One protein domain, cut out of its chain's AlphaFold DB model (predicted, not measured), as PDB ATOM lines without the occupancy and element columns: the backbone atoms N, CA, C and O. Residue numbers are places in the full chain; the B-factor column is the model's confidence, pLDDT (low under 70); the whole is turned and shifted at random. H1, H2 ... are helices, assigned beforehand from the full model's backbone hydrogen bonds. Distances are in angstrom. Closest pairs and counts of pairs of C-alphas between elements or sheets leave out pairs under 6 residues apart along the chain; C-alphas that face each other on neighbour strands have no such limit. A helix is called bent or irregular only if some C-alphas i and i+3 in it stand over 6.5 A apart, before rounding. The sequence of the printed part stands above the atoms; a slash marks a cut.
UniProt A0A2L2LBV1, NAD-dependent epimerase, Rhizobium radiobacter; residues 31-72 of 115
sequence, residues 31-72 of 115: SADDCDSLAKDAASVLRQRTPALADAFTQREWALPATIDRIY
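Overview. This is residues 31 to 72 of the 115 residues of the protein "NAD-dependent epimerase" of Rhizobium radiobacter (UniProt A0A2L2LBV1). The model is an elongated zigzag of helix: H1 folds back sharply at a kink near residue 41, H2 turns a second corner just after H1 ends, and the unnamed stretch of residues 60 to 72 runs back from the far end of H2, past the kink, toward the side where H1 begins. Residues 56 to 61, of which 56 to 59 belong to H2, stick out at one end of the long axis. The printed part has 42 residues with two named helices, H1 then H2, and no named strand; its class is all helix. It is compact, with a radius of gyration of the C-alphas of 10.1 A, yet elongated in outline, spanning 28 by 17 by 15 A.

Arrangement. H1, residues 32 to 49, has a kink of 135 degrees near residue 41. It is irregular: C-alphas 40 and 43 are 9.0 A apart, and its line is a rough one. A tight link of one residue, Thr 50, joins it to H2, residues 51 to 59. The two helices touch only at the corner by this link, H1 with residues 46 to 47 alone; their closest C-alphas are those of Arg 47 and Ala 54, 5.5 A apart. Their lines stand at a steep tilt of 54 degrees and run the same way. In H2 every O i to N i+4 pair is within hydrogen-bond range; in H1, 8 of 14 are.

Along the chain. H1 begins at C-alpha 32, at (409.093, 159.931, 206.749), and measures 12.7 A from first to last C-alpha. H2 begins at C-alpha 51, at (397.557, 154.056, 193.185), ends at C-alpha 59, at (392.251, 143.483, 190.159), and measures 12.2 A.

Size, cuts and confidence. The two C-alphas farthest apart are those of Ala 32 and Glu 61, at 29.2 A, while those of Ser 31 and Tyr 72 are 10.6 A apart. The C-alphas of residues 60 to 72 lie 6 to 16 A from the mean of all C-alphas. The printed part has no cut. The mean pLDDT of the printed part is 96.6, and no printed residue is under 70.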
ATOM      1  N   SER A  31     407.566 158.943 202.167       94.25
ATOM      2  CA  SER A  31     408.459 159.776 202.976       94.25
ATOM      3  C   SER A  31     408.317 159.462 204.469       94.25
ATOM      4  O   SER A  31     407.444 158.701 204.886       94.25
ATOM      5  N   ALA A  32     409.180 160.062 205.294       94.56
ATOM      6  CA  ALA A  32     409.093 159.931 206.749       94.56
ATOM      7  C   ALA A  32     407.757 160.449 207.318       94.56
ATOM      8  O   ALA A  32     407.266 159.902 208.303       94.56
ATOM      9  N   ASP A  33     407.142 161.444 206.671       96.25
ATOM     10  CA  ASP A  33     405.855 162.019 207.092       96.25
ATOM     11  C   ASP A  33     404.684 161.041 206.917       96.25
ATOM     12  O   ASP A  33     403.645 161.175 207.561       96.25
ATOM     13  N   ASP A  34     404.846 160.030 206.059       97.25
ATOM     14  CA  ASP A  34     403.825 159.007 205.851       97.25
ATOM     15  C   ASP A  34     403.806 157.966 206.983       97.25
ATOM     16  O   ASP A  34     402.803 157.271 207.138       97.25
ATOM     17  N   CYS A  35     404.873 157.844 207.785       96.38
ATOM     18  CA  CYS A  35     405.059 156.754 208.752       96.38
ATOM     19  C   CYS A  35     403.905 156.622 209.755       96.38
ATOM     20  O   CYS A  35     403.378 155.526 209.947       96.38
ATOM     21  N   ASP A  36     403.464 157.729 210.356       97.12
ATOM     22  CA  ASP A  36     402.363 157.717 211.329       97.12
ATOM     23  C   ASP A  36     401.039 157.263 210.704       97.12
ATOM     24  O   ASP A  36     400.229 156.599 211.357       97.12
ATOM     25  N   SER A  37     400.818 157.627 209.440       97.88
ATOM     26  CA  SER A  37     399.627 157.229 208.693       97.88
ATOM     27  C   SER A  37     399.728 155.770 208.259       97.88
ATOM     28  O   SER A  37     398.770 155.027 208.429       97.88
ATOM     29  N   LEU A  38     400.897 155.318 207.798       98.06
ATOM     30  CA  LEU A  38     401.164 153.920 207.447       98.06
ATOM     31  C   LEU A  38     400.942 152.976 208.638       98.06
ATOM     32  O   LEU A  38     400.398 151.886 208.467       98.06
ATOM     33  N   ALA A  39     401.294 153.403 209.851       97.56
ATOM     34  CA  ALA A  39     401.100 152.606 211.060       97.56
ATOM     35  C   ALA A  39     399.622 152.465 211.486       97.56
ATOM     36  O   ALA A  39     399.305 151.567 212.265       97.56
ATOM     37  N   LYS A  40     398.721 153.335 211.004       98.06
ATOM     38  CA  LYS A  40     397.301 153.389 211.413       98.06
ATOM     39  C   LYS A  40     396.332 152.987 210.299       98.06
ATOM     40  O   LYS A  40     395.359 152.292 210.566       98.06
ATOM     41  N   ASP A  41     396.594 153.450 209.082       97.94
ATOM     42  CA  ASP A  41     395.801 153.224 207.874       97.94
ATOM     43  C   ASP A  41     396.719 153.197 206.641       97.94
ATOM     44  O   ASP A  41     396.796 154.135 205.838       97.94
ATOM     45  N   ALA A  42     397.437 152.086 206.484       97.94
ATOM     46  CA  ALA A  42     398.308 151.877 205.333       97.94
ATOM     47  C   ALA A  42     397.529 151.854 204.013       97.94
ATOM     48  O   ALA A  42     398.055 152.284 202.987       97.94
ATOM     49  N   ALA A  43     396.279 151.386 204.018       97.88
ATOM     50  CA  ALA A  43     395.473 151.272 202.811       97.88
ATOM     51  C   ALA A  43     395.197 152.643 202.175       97.88
ATOM     52  O   ALA A  43     395.305 152.785 200.955       97.88
ATOM     53  N   SER A  44     394.871 153.664 202.973       97.88
ATOM     54  CA  SER A  44     394.680 155.026 202.458       97.88
ATOM     55  C   SER A  44     395.977 155.629 201.917       97.88
ATOM     56  O   SER A  44     395.977 156.178 200.813       97.88
ATOM     57  N   VAL A  45     397.099 155.450 202.624       98.19
ATOM     58  CA  VAL A  45     398.409 155.938 202.156       98.19
ATOM     59  C   VAL A  45     398.819 155.252 200.852       98.19
ATOM     60  O   VAL A  45     399.277 155.917 199.925       98.19
ATOM     61  N   LEU A  46     398.608 153.938 200.734       97.75
ATOM     62  CA  LEU A  46     398.899 153.177 199.518       97.75
ATOM     63  C   LEU A  46     398.101 153.699 198.319       97.75
ATOM     64  O   LEU A  46     398.681 153.915 197.256       97.75
ATOM     65  N   ARG A  47     396.801 153.970 198.489       97.62
ATOM     66  CA  ARG A  47     395.963 154.543 197.420       97.62
ATOM     67  C   ARG A  47     396.451 155.921 196.973       97.62
ATOM     68  O   ARG A  47     396.392 156.222 195.787       97.62
ATOM     69  N   GLN A  48     396.947 156.741 197.898       97.38
ATOM     70  CA  GLN A  48     397.431 158.085 197.590       97.38
ATOM     71  C   GLN A  48     398.825 158.082 196.945       97.38
ATOM     72  O   GLN A  48     399.041 158.739 195.929       97.38
ATOM     73  N   ARG A  49     399.788 157.377 197.550       96.88
ATOM     74  CA  ARG A  49     401.207 157.411 197.157       96.88
ATOM     75  C   ARG A  49     401.518 156.489 195.986       96.88
ATOM     76  O   ARG A  49     402.465 156.727 195.243       96.88
ATOM     77  N   THR A  50     400.753 155.415 195.834       95.50
ATOM     78  CA  THR A  50     401.032 154.351 194.869       95.50
ATOM     79  C   THR A  50     399.710 153.727 194.369       95.50
ATOM     80  O   THR A  50     399.435 152.542 194.594       95.50
ATOM     81  N   PRO A  51     398.871 154.508 193.654       96.38
ATOM     82  CA  PRO A  51     397.557 154.056 193.185       96.38
ATOM     83  C   PRO A  51     397.647 152.817 192.289       96.38
ATOM     84  O   PRO A  51     396.859 151.893 192.443       96.38
ATOM     85  N   ALA A  52     398.679 152.723 191.445       95.19
ATOM     86  CA  ALA A  52     398.890 151.559 190.583       95.19
ATOM     87  C   ALA A  52     399.035 150.239 191.368       95.19
ATOM     88  O   ALA A  52     398.576 149.193 190.910       95.19
ATOM     89  N   LEU A  53     399.647 150.270 192.559       95.50
ATOM     90  CA  LEU A  53     399.733 149.091 193.424       95.50
ATOM     91  C   LEU A  53     398.371 148.758 194.043       95.50
ATOM     92  O   LEU A  53     397.999 147.589 194.099       95.50
ATOM     93  N   ALA A  54     397.617 149.773 194.471       96.94
ATOM     94  CA  ALA A  54     396.270 149.584 195.005       96.94
ATOM     95  C   ALA A  54     395.314 148.979 193.960       96.94
ATOM     96  O   ALA A  54     394.555 148.055 194.266       96.94
ATOM     97  N   ASP A  55     395.408 149.437 192.714       97.06
ATOM     98  CA  ASP A  55     394.638 148.902 191.594       97.06
ATOM     99  C   ASP A  55     395.047 147.462 191.282       97.06
ATOM    100  O   ASP A  55     394.188 146.599 191.102       97.06
ATOM    101  N   ALA A  56     396.351 147.166 191.280       96.31
ATOM    102  CA  ALA A  56     396.851 145.815 191.043       96.31
ATOM    103  C   ALA A  56     396.365 144.808 192.098       96.31
ATOM    104  O   ALA A  56     396.047 143.671 191.738       96.31
ATOM    105  N   PHE A  57     396.287 145.223 193.368       96.31
ATOM    106  CA  PHE A  57     395.691 144.435 194.451       96.31
ATOM    107  C   PHE A  57     394.197 144.210 194.215       96.31
ATOM    108  O   PHE A  57     393.732 143.075 194.276       96.31
ATOM    109  N   THR A  58     393.463 145.269 193.868       96.81
ATOM    110  CA  THR A  58     392.016 145.201 193.611       96.81
ATOM    111  C   THR A  58     391.687 144.264 192.448       96.81
ATOM    112  O   THR A  58     390.818 143.409 192.578       96.81
ATOM    113  N   GLN A  59     392.420 144.356 191.333       96.25
ATOM    114  CA  GLN A  59     392.251 143.483 190.159       96.25
ATOM    115  C   GLN A  59     392.468 141.998 190.467       96.25
ATOM    116  O   GLN A  59     391.981 141.136 189.741       96.25
ATOM    117  N   ARG A  60     393.234 141.704 191.519       94.31
ATOM    118  CA  ARG A  60     393.548 140.346 191.974       94.31
ATOM    119  C   ARG A  60     392.697 139.923 193.168       94.31
ATOM    120  O   ARG A  60     392.953 138.867 193.737       94.31
ATOM    121  N   GLU A  61     391.715 140.743 193.543       96.12
ATOM    122  CA  GLU A  61     390.831 140.530 194.692       96.12
ATOM    123  C   GLU A  61     391.604 140.369 196.015       96.12
ATOM    124  O   GLU A  61     391.190 139.655 196.928       96.12
ATOM    125  N   TRP A  62     392.753 141.042 196.134       95.19
ATOM    126  CA  TRP A  62     393.563 141.047 197.350       95.19
ATOM    127  C   TRP A  62     393.258 142.258 198.219       95.19
ATOM    128  O   TRP A  62     393.130 143.385 197.740       95.19
ATOM    129  N   ALA A  63     393.218 142.035 199.531       95.56
ATOM    130  CA  ALA A  63     393.113 143.116 200.498       95.56
ATOM    131  C   ALA A  63     394.442 143.876 200.612       95.56
ATOM    132  O   ALA A  63     395.514 143.272 200.704       95.56
ATOM    133  N   LEU A  64     394.366 145.208 200.656       96.94
ATOM    134  CA  LEU A  64     395.500 146.027 201.080       96.94
ATOM    135  C   LEU A  64     395.782 145.798 202.571       96.94
ATOM    136  O   LEU A  64     394.845 145.554 203.337       96.94
ATOM    137  N   PRO A  65     397.050 145.903 203.006       96.25
ATOM    138  CA  PRO A  65     397.378 145.830 204.422       96.25
ATOM    139  C   PRO A  65     396.699 146.971 205.187       96.25
ATOM    140  O   PRO A  65     396.650 148.108 204.717       96.25
ATOM    141  N   ALA A  66     396.192 146.664 206.381       97.50
ATOM    142  CA  ALA A  66     395.606 147.668 207.266       97.50
ATOM    143  C   ALA A  66     396.681 148.593 207.855       97.50
ATOM    144  O   ALA A  66     396.473 149.799 207.961       97.50
ATOM    145  N   THR A  67     397.845 148.037 208.194       98.06
ATOM    146  CA  THR A  67     398.974 148.765 208.778       98.06
ATOM    147  C   THR A  67     400.294 148.280 208.184       98.06
ATOM    148  O   THR A  67     400.414 147.133 207.746       98.06
ATOM    149  N   ILE A  68     401.287 149.167 208.156       97.62
ATOM    150  CA  ILE A  68     402.679 148.873 207.809       97.62
ATOM    151  C   ILE A  68     403.547 149.465 208.917       97.62
ATOM    152  O   ILE A  68     403.514 150.667 209.163       97.62
ATOM    153  N   ASP A  69     404.307 148.611 209.596       95.62
ATOM    154  CA  ASP A  69     405.148 148.981 210.738       95.62
ATOM    155  C   ASP A  69     406.533 149.487 210.316       95.62
ATOM    156  O   ASP A  69     407.165 150.262 211.038       95.62
ATOM    157  N   ARG A  70     407.029 149.035 209.159       95.25
ATOM    158  CA  ARG A  70     408.403 149.276 208.731       95.25
ATOM    159  C   ARG A  70     408.517 149.556 207.241       95.25
ATOM    160  O   ARG A  70     408.080 148.770 206.405       95.25
ATOM    161  N   ILE A  71     409.235 150.633 206.928       95.19
ATOM    162  CA  ILE A  71     409.698 150.971 205.582       95.19
ATOM    163  C   ILE A  71     411.227 151.015 205.584       95.19
ATOM    164  O   ILE A  71     411.846 151.621 206.458       95.19
ATOM    165  N   TYR A  72     411.840 150.379 204.590       95.69
ATOM    166  CA  TYR A  72     413.278 150.447 204.346       95.69
ATOM    167  C   TYR A  72     413.558 151.460 203.236       95.69
ATOM    168  O   TYR A  72     413.131 151.258 202.098       95.69
TER     169      TYR A  72